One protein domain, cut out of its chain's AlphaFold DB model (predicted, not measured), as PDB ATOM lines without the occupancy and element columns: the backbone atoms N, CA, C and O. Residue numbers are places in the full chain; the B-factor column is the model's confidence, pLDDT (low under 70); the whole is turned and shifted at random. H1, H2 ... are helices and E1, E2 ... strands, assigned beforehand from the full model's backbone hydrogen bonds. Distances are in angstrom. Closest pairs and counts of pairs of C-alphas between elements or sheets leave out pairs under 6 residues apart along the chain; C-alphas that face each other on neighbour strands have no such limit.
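What this domain is: This is residues 12 to 70 and 133 to 155 of the 155 residues of an uncharacterized protein of Snodgrassella alvi (UniProt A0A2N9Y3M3). A strongly twisted sheet of four strands, curled like part of a barrel, has the short helix H2 packed over its strand E1. H3 meets H2 almost at a right angle, and both H3 and H1 only graze the sheet. The printed part has 82 residues, with three named helices and four named strands in the order H1 E1 E2 H2 E3 E4 H3; the sheet runs E2 E1 E3 E4, antiparallel throughout. The class is mixed, helices and strands; the whole is compact, with a radius of gyration of the C-alphas of 12.2 A and spans of 37 by 28 by 19 A.

How they stand to each other: The inner strands E1, residues 20 to 28, and E3, residues 60 to 70, are antiparallel neighbours, with N 21 and O 66 2.8 A apart. E1 and E2, residues 31 to 34, form a hairpin, with N 26 and O 33 2.7 A apart. Edge strand E4, residues 135 to 147, is antiparallel to E3, with N 63 and O 144 2.8 A apart, and bends by 94 degrees at residue 139. H2, residues 43 to 48, is over E1 at a height over the sheet of 8.2 A; their closest C-alphas, Gly 23 and Ala 46, are 5.8 A apart. E2, H2 and E3 make a split strand-helix-strand unit, its strands running the same way with E1 between them, and a right-handed crossover. H3, residues 148 to 154, touches H2 about perpendicular, at 85 degrees; the closest C-alphas, Ala 44 and Tyr 154, are 5.1 A apart. H1, residues 12 to 15, only grazes the sheet. Every O i to N i+4 pair is within hydrogen-bond range in H2, but 1 of 3 in H3, with 1 of 4 O i to N i+3 pairs; H1 is too short for an i+4 pair.

Where its parts are: E3 measures 30.4 A, E4 27.2 A, E1 24.8 A, H3 10.4 A and E2 10.1 A from first to last C-alpha. H1 begins at C-alpha 12 (33.186, 15.237, 21.421), and H3 ends at C-alpha 154 (17.637, 6.205, 24.459).

The domain as a whole: The farthest C-alphas, Glu 55 and Asp 70, are 37.2 A apart. Residues 71 to 132 are not printed, and C-alphas 70 and 133 are 10.2 A apart across the cut. The link from H2 to E3 is long, with 11 residues. The pLDDT is under 70 at residues 27 to 37, 51 and 53 to 55.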
ATOM      1  N   ASP A  12      32.239  16.291  21.075       75.00
ATOM      2  CA  ASP A  12      33.186  15.237  21.421       75.00
ATOM      3  C   ASP A  12      32.629  14.317  22.515       75.00
ATOM      4  O   ASP A  12      32.786  13.106  22.436       75.00
ATOM      5  N   TYR A  13      31.877  14.842  23.486       71.31
ATOM      6  CA  TYR A  13      31.209  14.021  24.501       71.31
ATOM      7  C   TYR A  13      29.947  13.297  24.004       71.31
ATOM      8  O   TYR A  13      29.417  12.463  24.725       71.31
ATOM      9  N   LEU A  14      29.420  13.568  22.811       74.69
ATOM     10  CA  LEU A  14      28.371  12.737  22.201       74.69
ATOM     11  C   LEU A  14      28.984  11.587  21.398       74.69
ATOM     12  O   LEU A  14      28.454  10.474  21.419       74.69
ATOM     13  N   GLU A  15      30.113  11.854  20.739       78.94
ATOM     14  CA  GLU A  15      30.818  10.919  19.858       78.94
ATOM     15  C   GLU A  15      31.791   9.997  20.620       78.94
ATOM     16  O   GLU A  15      31.952   8.835  20.255       78.94
ATOM     17  N   ASN A  16      32.378  10.468  21.727       83.62
ATOM     18  CA  ASN A  16      33.376   9.759  22.538       83.62
ATOM     19  C   ASN A  16      32.898   9.534  23.979       83.62
ATOM     20  O   ASN A  16      33.575   9.899  24.944       83.62
ATOM     21  N   GLN A  17      31.735   8.896  24.155       82.19
ATOM     22  CA  GLN A  17      31.145   8.700  25.493       82.19
ATOM     23  C   GLN A  17      32.034   7.916  26.469       82.19
ATOM     24  O   GLN A  17      31.922   8.040  27.686       82.19
ATOM     25  N   ASN A  18      33.000   7.163  25.947       83.50
ATOM     26  CA  ASN A  18      33.997   6.458  26.739       83.50
ATOM     27  C   ASN A  18      35.021   7.368  27.453       83.50
ATOM     28  O   ASN A  18      35.824   6.857  28.225       83.50
ATOM     29  N   LYS A  19      35.030   8.683  27.217       89.75
ATOM     30  CA  LYS A  19      35.927   9.627  27.907       89.75
ATOM     31  C   LYS A  19      35.248  10.408  29.027       89.75
ATOM     32  O   LYS A  19      35.923  11.122  29.763       89.75
ATOM     33  N   TYR A  20      33.937  10.257  29.177       91.94
ATOM     34  CA  TYR A  20      33.136  11.107  30.046       91.94
ATOM     35  C   TYR A  20      32.237  10.284  30.975       91.94
ATOM     36  O   TYR A  20      32.139   9.054  30.884       91.94
ATOM     37  N   ARG A  21      31.616  10.994  31.916       91.94
ATOM     38  CA  ARG A  21      30.621  10.505  32.866       91.94
ATOM     39  C   ARG A  21      29.418  11.451  32.839       91.94
ATOM     40  O   ARG A  21      29.592  12.669  32.828       91.94
ATOM     41  N   TYR A  22      28.210  10.889  32.823       90.62
ATOM     42  CA  TYR A  22      26.962  11.620  32.559       90.62
ATOM     43  C   TYR A  22      25.971  11.458  33.701       90.62
ATOM     44  O   TYR A  22      25.630  10.329  34.044       90.62
ATOM     45  N   GLY A  23      25.488  12.565  34.254       90.38
ATOM     46  CA  GLY A  23      24.486  12.576  35.319       90.38
ATOM     47  C   GLY A  23      23.277  13.396  34.902       90.38
ATOM     48  O   GLY A  23      23.438  14.498  34.379       90.38
ATOM     49  N   VAL A  24      22.061  12.887  35.105       88.81
ATOM     50  CA  VAL A  24      20.868  13.670  34.764       88.81
ATOM     51  C   VAL A  24      20.573  14.676  35.869       88.81
ATOM     52  O   VAL A  24      20.436  14.328  37.039       88.81
ATOM     53  N   CYS A  25      20.460  15.941  35.489       85.81
ATOM     54  CA  CYS A  25      20.104  17.028  36.380       85.81
ATOM     55  C   CYS A  25      18.586  17.060  36.575       85.81
ATOM     56  O   CYS A  25      17.831  17.345  35.640       85.81
ATOM     57  N   LEU A  26      18.142  16.852  37.809       72.75
ATOM     58  CA  LEU A  26      16.789  17.162  38.230       72.75
ATOM     59  C   LEU A  26      16.696  18.578  38.769       72.75
ATOM     60  O   LEU A  26      17.564  19.093  39.473       72.75
ATOM     61  N   ARG A  27      15.568  19.207  38.464       61.75
ATOM     62  CA  ARG A  27      15.190  20.460  39.094       61.75
ATOM     63  C   ARG A  27      14.232  20.152  40.234       61.75
ATOM     64  O   ARG A  27      13.066  19.856  39.989       61.75
ATOM     65  N   TYR A  28      14.709  20.259  41.470       49.88
ATOM     66  CA  TYR A  28      13.836  20.274  42.640       49.88
ATOM     67  C   TYR A  28      13.707  21.724  43.114       49.88
ATOM     68  O   TYR A  28      14.630  22.301  43.680       49.88
ATOM     69  N   LYS A  29      12.552  22.350  42.845       52.91
ATOM     70  CA  LYS A  29      12.296  23.782  43.109       52.91
ATOM     71  C   LYS A  29      13.238  24.712  42.310       52.91
ATOM     72  O   LYS A  29      13.229  24.678  41.078       52.91
ATOM     73  N   LYS A  30      13.965  25.627  42.969       53.19
ATOM     74  CA  LYS A  30      14.836  26.619  42.304       53.19
ATOM     75  C   LYS A  30      16.233  26.084  41.995       53.19
ATOM     76  O   LYS A  30      16.869  26.632  41.099       53.19
ATOM     77  N   ASP A  31      16.641  25.009  42.655       53.28
ATOM     78  CA  ASP A  31      17.999  24.488  42.595       53.28
ATOM     79  C   ASP A  31      18.093  23.296  41.631       53.28
ATOM     80  O   ASP A  31      17.140  22.529  41.437       53.28
ATOM     81  N   VAL A  32      19.240  23.192  40.962       60.97
ATOM     82  CA  VAL A  32      19.564  22.100  40.039       60.97
ATOM     83  C   VAL A  32      20.442  21.116  40.799       60.97
ATOM     84  O   VAL A  32      21.539  21.477  41.215       60.97
ATOM     85  N   TYR A  33      19.965  19.885  40.957       67.56
ATOM     86  CA  TYR A  33      20.707  18.796  41.584       67.56
ATOM     87  C   TYR A  33      20.873  17.660  40.580       67.56
ATOM     88  O   TYR A  33      19.975  17.396  39.783       67.56
ATOM     89  N   VAL A  34      22.014  16.978  40.593       66.38
ATOM     90  CA  VAL A  34      22.183  15.747  39.810       66.38
ATOM     91  C   VAL A  34      21.465  14.621  40.554       66.38
ATOM     92  O   VAL A  34      21.652  14.475  41.759       66.38
ATOM     93  N   TYR A  35      20.593  13.886  39.862       62.78
ATOM     94  CA  TYR A  35      19.809  12.800  40.452       62.78
ATOM     95  C   TYR A  35      20.712  11.674  40.976       62.78
ATOM     96  O   TYR A  35      21.713  11.344  40.342       62.78
ATOM     97  N   GLU A  36      20.371  11.110  42.138       53.06
ATOM     98  CA  GLU A  36      21.226  10.182  42.890       53.06
ATOM     99  C   GLU A  36      21.448   8.816  42.203       53.06
ATOM    100  O   GLU A  36      20.560   8.289  41.538       53.06
ATOM    101  N   ASN A  37      22.659   8.266  42.415       55.16
ATOM    102  CA  ASN A  37      23.419   7.248  41.650       55.16
ATOM    103  C   ASN A  37      24.101   7.782  40.381       55.16
ATOM    104  O   ASN A  37      23.893   7.343  39.259       55.16
ATOM    105  N   THR A  38      25.011   8.720  40.621       71.25
ATOM    106  CA  THR A  38      24.960  10.091  40.101       71.25
ATOM    107  C   THR A  38      25.606  10.312  38.741       71.25
ATOM    108  O   THR A  38      25.366  11.347  38.127       71.25
ATOM    109  N   TYR A  39      26.411   9.378  38.233       85.06
ATOM    110  CA  TYR A  39      26.983   9.509  36.895       85.06
ATOM    111  C   TYR A  39      27.256   8.156  36.250       85.06
ATOM    112  O   TYR A  39      27.845   7.270  36.869       85.06
ATOM    113  N   HIS A  40      26.944   8.041  34.965       89.06
ATOM    114  CA  HIS A  40      27.033   6.807  34.195       89.06
ATOM    115  C   HIS A  40      28.029   6.928  33.042       89.06
ATOM    116  O   HIS A  40      28.422   8.021  32.645       89.06
ATOM    117  N   ASN A  41      28.429   5.784  32.483       88.31
ATOM    118  CA  ASN A  41      29.380   5.723  31.368       88.31
ATOM    119  C   ASN A  41      28.813   6.231  30.037       88.31
ATOM    120  O   ASN A  41      29.584   6.477  29.116       88.31
ATOM    121  N   THR A  42      27.489   6.336  29.917       89.38
ATOM    122  CA  THR A  42      26.795   6.775  28.705       89.38
ATOM    123  C   THR A  42      25.580   7.615  29.073       89.38
ATOM    124  O   THR A  42      25.017   7.476  30.163       89.38
ATOM    125  N   ILE A  43      25.142   8.453  28.134       88.44
ATOM    126  CA  ILE A  43      23.899   9.229  28.266       88.44
ATOM    127  C   ILE A  43      22.694   8.291  28.397       88.44
ATOM    128  O   ILE A  43      21.809   8.545  29.209       88.44
ATOM    129  N   ALA A  44      22.687   7.184  27.647       88.31
ATOM    130  CA  ALA A  44      21.612   6.198  27.697       88.31
ATOM    131  C   ALA A  44      21.436   5.625  29.107       88.31
ATOM    132  O   ALA A  44      20.343   5.690  29.659       88.31
ATOM    133  N   ASN A  45      22.527   5.169  29.729       88.06
ATOM    134  CA  ASN A  45      22.477   4.611  31.078       88.06
ATOM    135  C   ASN A  45      22.014   5.651  32.110       88.06
ATOM    136  O   ASN A  45      21.277   5.302  33.026       88.06
ATOM    137  N   ALA A  46      22.416   6.916  31.944       88.00
ATOM    138  CA  ALA A  46      21.975   8.001  32.817       88.00
ATOM    139  C   ALA A  46      20.470   8.264  32.717       88.00
ATOM    140  O   ALA A  46      19.804   8.447  33.732       88.00
ATOM    141  N   LEU A  47      19.922   8.239  31.504       85.94
ATOM    142  CA  LEU A  47      18.490   8.411  31.277       85.94
ATOM    143  C   LEU A  47      17.682   7.208  31.775       85.94
ATOM    144  O   LEU A  47      16.650   7.403  32.409       85.94
ATOM    145  N   SER A  48      18.157   5.979  31.541       84.25
ATOM    146  CA  SER A  48      17.480   4.758  32.001       84.25
ATOM    147  C   SER A  48      17.417   4.636  33.524       84.25
ATOM    148  O   SER A  48      16.522   3.976  34.041       84.25
ATOM    149  N   ALA A  49      18.351   5.260  34.248       80.19
ATOM    150  CA  ALA A  49      18.346   5.274  35.709       80.19
ATOM    151  C   ALA A  49      17.275   6.205  36.307       80.19
ATOM    152  O   ALA A  49      17.040   6.177  37.516       80.19
ATOM    153  N   MET A  50      16.624   7.042  35.492       76.12
ATOM    154  CA  MET A  50      15.629   7.980  35.992       76.12
ATOM    155  C   MET A  50      14.240   7.354  36.157       76.12
ATOM    156  O   MET A  50      13.775   6.628  35.282       76.12
ATOM    157  N   PRO A  51      13.507   7.715  37.224       67.81
ATOM    158  CA  PRO A  51      12.210   7.129  37.549       67.81
ATOM    159  C   PRO A  51      11.026   7.814  36.837       67.81
ATOM    160  O   PRO A  51       9.925   7.820  37.383       67.81
ATOM    161  N   PHE A  52      11.208   8.449  35.672       70.19
ATOM    162  CA  PHE A  52      10.078   9.079  34.972       70.19
ATOM    163  C   PHE A  52       9.437   8.115  33.960       70.19
ATOM    164  O   PHE A  52      10.118   7.496  33.145       70.19
ATOM    165  N   LEU A  53       8.106   7.988  34.012       62.12
ATOM    166  CA  LEU A  53       7.324   7.214  33.044       62.12
ATOM    167  C   LEU A  53       7.355   7.909  31.677       62.12
ATOM    168  O   LEU A  53       7.342   9.139  31.598       62.12
ATOM    169  N   LYS A  54       7.353   7.135  30.582       65.62
ATOM    170  CA  LYS A  54       7.411   7.679  29.210       65.62
ATOM    171  C   LYS A  54       6.297   8.702  28.946       65.62
ATOM    172  O   LYS A  54       6.538   9.690  28.255       65.62
ATOM    173  N   GLU A  55       5.129   8.490  29.544       66.44
ATOM    174  CA  GLU A  55       3.938   9.344  29.449       66.44
ATOM    175  C   GLU A  55       4.123  10.720  30.119       66.44
ATOM    176  O   GLU A  55       3.599  11.712  29.617       66.44
ATOM    177  N   ASP A  56       4.971  10.805  31.149       72.50
ATOM    178  CA  ASP A  56       5.286  12.029  31.908       72.50
ATOM    179  C   ASP A  56       6.663  12.616  31.549       72.50
ATOM    180  O   ASP A  56       7.236  13.434  32.274       72.50
ATOM    181  N   SER A  57       7.219  12.195  30.411       75.75
ATOM    182  CA  SER A  57       8.521  12.650  29.925       75.75
ATOM    183  C   SER A  57       8.573  14.183  29.843       75.75
ATOM    184  O   SER A  57       7.700  14.776  29.207       75.75
ATOM    185  N   PRO A  58       9.590  14.864  30.396       82.44
ATOM    186  CA  PRO A  58       9.694  16.322  30.295       82.44
ATOM    187  C   PRO A  58       9.905  16.799  28.844       82.44
ATOM    188  O   PRO A  58      10.123  16.018  27.922       82.44
ATOM    189  N   ALA A  59       9.770  18.102  28.589       85.25
ATOM    190  CA  ALA A  59      10.070  18.654  27.259       85.25
ATOM    191  C   ALA A  59      11.580  18.612  26.955       85.25
ATOM    192  O   ALA A  59      11.986  18.422  25.808       85.25
ATOM    193  N   GLU A  60      12.396  18.754  27.999       86.88
ATOM    194  CA  GLU A  60      13.854  18.755  27.947       86.88
ATOM    195  C   GLU A  60      14.417  18.102  29.211       86.88
ATOM    196  O   GLU A  60      13.829  18.205  30.291       86.88
ATOM    197  N   VAL A  61      15.588  17.482  29.082       86.00
ATOM    198  CA  VAL A  61      16.399  17.002  30.207       86.00
ATOM    199  C   VAL A  61      17.768  17.660  30.162       86.00
ATOM    200  O   VAL A  61      18.341  17.873  29.094       86.00
ATOM    201  N   LYS A  62      18.298  17.991  31.335       88.06
ATOM    202  CA  LYS A  62      19.642  18.548  31.482       88.06
ATOM    203  C   LYS A  62      20.590  17.445  31.922       88.06
ATOM    204  O   LYS A  62      20.253  16.705  32.836       88.06
ATOM    205  N   ILE A  63      21.757  17.344  31.303       88.19
ATOM    206  CA  ILE A  63      22.764  16.325  31.608       88.19
ATOM    207  C   ILE A  63      24.052  17.035  32.016       88.19
ATOM    208  O   ILE A  63      24.610  17.795  31.228       88.19
ATOM    209  N   ALA A  64      24.525  16.790  33.234       90.12
ATOM    210  CA  ALA A  64      25.858  17.181  33.664       90.12
ATOM    211  C   ALA A  64      26.893  16.237  33.043       90.12
ATOM    212  O   ALA A  64      26.775  15.013  33.149       90.12
ATOM    213  N   VAL A  65      27.912  16.819  32.418       90.00
ATOM    214  CA  VAL A  65      29.017  16.108  31.772       90.00
ATOM    215  C   VAL A  65      30.293  16.365  32.558       90.00
ATOM    216  O   VAL A  65      30.658  17.510  32.831       90.00
ATOM    217  N   HIS A  66      30.979  15.288  32.919       91.38
ATOM    218  CA  HIS A  66      32.291  15.323  33.554       91.38
ATOM    219  C   HIS A  66      33.274  14.472  32.763       91.38
ATOM    220  O   HIS A  66      32.880  13.512  32.101       91.38
ATOM    221  N   GLU A  67      34.561  14.776  32.880       92.50
ATOM    222  CA  GLU A  67      35.610  13.844  32.470       92.50
ATOM    223  C   GLU A  67      35.480  12.528  33.243       92.50
ATOM    224  O   GLU A  67      35.040  12.483  34.400       92.50
ATOM    225  N   ARG A  68      35.882  11.436  32.601       91.00
ATOM    226  CA  ARG A  68      36.063  10.158  33.279       91.00
ATOM    227  C   ARG A  68      37.264  10.261  34.213       91.00
ATOM    228  O   ARG A  68      38.378  10.498  33.756       91.00
ATOM    229  N   GLY A  69      37.014  10.092  35.508       89.44
ATOM    230  CA  GLY A  69      38.064  10.017  36.515       89.44
ATOM    231  C   GLY A  69      38.706   8.634  36.574       89.44
ATOM    232  O   GLY A  69      38.495   7.781  35.709       89.44
ATOM    233  N   ASP A  70      39.467   8.411  37.639       90.31
ATOM    234  CA  ASP A  70      40.147   7.142  37.881       90.31
ATOM    235  C   ASP A  70      39.166   5.989  38.111       90.31
ATOM    236  O   ASP A  70      37.993   6.195  38.444       90.31
ATOM    237  N   GLY A 133      34.987  -0.594  34.270       80.38
ATOM    238  CA  GLY A 133      33.772   0.158  33.952       80.38
ATOM    239  C   GLY A 133      33.230   1.025  35.092       80.38
ATOM    240  O   GLY A 133      32.369   1.872  34.833       80.38
ATOM    241  N   TYR A 134      33.743   0.899  36.316       84.44
ATOM    242  CA  TYR A 134      33.372   1.753  37.443       84.44
ATOM    243  C   TYR A 134      34.434   2.834  37.638       84.44
ATOM    244  O   TYR A 134      35.541   2.572  38.092       84.44
ATOM    245  N   TYR A 135      34.093   4.064  37.263       87.06
ATOM    246  CA  TYR A 135      34.990   5.212  37.317       87.06
ATOM    247  C   TYR A 135      34.432   6.285  38.237       87.06
ATOM    248  O   TYR A 135      33.218   6.503  38.300       87.06
ATOM    249  N   LYS A 136      35.341   6.997  38.888       88.12
ATOM    250  CA  LYS A 136      35.042   8.217  39.621       88.12
ATOM    251  C   LYS A 136      34.620   9.328  38.668       88.12
ATOM    252  O   LYS A 136      34.918   9.329  37.469       88.12
ATOM    253  N   VAL A 137      33.932  10.303  39.238       88.50
ATOM    254  CA  VAL A 137      33.582  11.542  38.552       88.50
ATOM    255  C   VAL A 137      34.824  12.425  38.500       88.50
ATOM    256  O   VAL A 137      35.398  12.743  39.540       88.50
ATOM    257  N   GLY A 138      35.254  12.789  37.294       89.19
ATOM    258  CA  GLY A 138      36.367  13.705  37.079       89.19
ATOM    259  C   GLY A 138      35.929  15.170  37.078       89.19
ATOM    260  O   GLY A 138      34.910  15.562  37.659       89.19
ATOM    261  N   LYS A 139      36.711  16.001  36.387       90.56
ATOM    262  CA  LYS A 139      36.464  17.438  36.275       90.56
ATOM    263  C   LYS A 139      35.119  17.720  35.600       90.56
ATOM    264  O   LYS A 139      34.790  17.114  34.583       90.56
ATOM    265  N   PHE A 140      34.361  18.667  36.154       89.31
ATOM    266  CA  PHE A 140      33.144  19.176  35.520       89.31
ATOM    267  C   PHE A 140      33.479  19.868  34.196       89.31
ATOM    268  O   PHE A 140      34.368  20.724  34.154       89.31
ATOM    269  N   ILE A 141      32.754  19.504  33.140       89.38
ATOM    270  CA  ILE A 141      32.872  20.117  31.818       89.38
ATOM    271  C   ILE A 141      31.744  21.124  31.625       89.38
ATOM    272  O   ILE A 141      31.999  22.326  31.581       89.38
ATOM    273  N   GLU A 142      30.499  20.650  31.547       87.50
ATOM    274  CA  GLU A 142      29.334  21.502  31.311       87.50
ATOM    275  C   GLU A 142      28.004  20.805  31.636       87.50
ATOM    276  O   GLU A 142      27.961  19.631  32.012       87.50
ATOM    277  N   ILE A 143      26.898  21.537  31.466       88.44
ATOM    278  CA  ILE A 143      25.546  20.972  31.426       88.44
ATOM    279  C   ILE A 143      25.004  21.124  30.010       88.44
ATOM    280  O   ILE A 143      24.783  22.242  29.546       88.44
ATOM    281  N   ILE A 144      24.688  20.000  29.374       88.31
ATOM    282  CA  ILE A 144      23.992  19.980  28.090       88.31
ATOM    283  C   ILE A 144      22.488  19.854  28.304       88.31
ATOM    284  O   ILE A 144      22.027  19.318  29.313       88.31
ATOM    285  N   THR A 145      21.707  20.342  27.347       87.88
ATOM    286  CA  THR A 145      20.249  20.185  27.339       87.88
ATOM    287  C   THR A 145      19.862  19.337  26.140       87.88
ATOM    288  O   THR A 145      20.241  19.660  25.016       87.88
ATOM    289  N   LEU A 146      19.132  18.251  26.380       87.44
ATOM    290  CA  LEU A 146      18.586  17.389  25.339       87.44
ATOM    291  C   LEU A 146      17.078  17.596  25.261       87.44
ATOM    292  O   LEU A 146      16.377  17.505  26.271       87.44
ATOM    293  N   THR A 147      16.572  17.836  24.056       88.19
ATOM    294  CA  THR A 147      15.129  17.892  23.802       88.19
ATOM    295  C   THR A 147      14.513  16.503  23.903       88.19
ATOM    296  O   THR A 147      15.203  15.490  23.750       88.19
ATOM    297  N   ARG A 148      13.190  16.437  24.095       86.25
ATOM    298  CA  ARG A 148      12.443  15.172  24.096       86.25
ATOM    299  C   ARG A 148      12.776  14.282  22.903       86.25
ATOM    300  O   ARG A 148      13.048  13.104  23.094       86.25
ATOM    301  N   GLU A 149      12.821  14.825  21.690       86.50
ATOM    302  CA  GLU A 149      13.175  14.061  20.485       86.50
ATOM    303  C   GLU A 149      14.599  13.480  20.542       86.50
ATOM    304  O   GLU A 149      14.848  12.377  20.060       86.50
ATOM    305  N   GLN A 150      15.547  14.204  21.140       85.88
ATOM    306  CA  GLN A 150      16.935  13.761  21.242       85.88
ATOM    307  C   GLN A 150      17.104  12.655  22.280       85.88
ATOM    308  O   GLN A 150      17.737  11.645  21.980       85.88
ATOM    309  N   TYR A 151      16.544  12.824  23.483       84.12
ATOM    310  CA  TYR A 151      16.795  11.877  24.570       84.12
ATOM    311  C   TYR A 151      15.879  10.644  24.516       84.12
ATOM    312  O   TYR A 151      16.265   9.580  24.992       84.12
ATOM    313  N   THR A 152      14.692  10.737  23.902       82.94
ATOM    314  CA  THR A 152      13.782   9.577  23.768       82.94
ATOM    315  C   THR A 152      14.332   8.480  22.861       82.94
ATOM    316  O   THR A 152      13.885   7.345  22.957       82.94
ATOM    317  N   LYS A 153      15.352   8.769  22.040       82.56
ATOM    318  CA  LYS A 153      16.107   7.754  21.279       82.56
ATOM    319  C   LYS A 153      16.817   6.734  22.178       82.56
ATOM    320  O   LYS A 153      17.210   5.681  21.688       82.56
ATOM    321  N   TYR A 154      16.991   7.053  23.460       76.12
ATOM    322  CA  TYR A 154      17.637   6.205  24.459       76.12
ATOM    323  C   TYR A 154      16.642   5.539  25.441       76.12
ATOM    324  O   TYR A 154      17.103   4.885  26.375       76.12
ATOM    325  N   LEU A 155      15.317   5.722  25.260       73.50
ATOM    326  CA  LEU A 155      14.226   5.209  26.120       73.50
ATOM    327  C   LEU A 155      13.289   4.226  25.393       73.50
ATOM    328  O   LEU A 155      13.291   3.041  25.771       73.50
TER     329      LEU A 155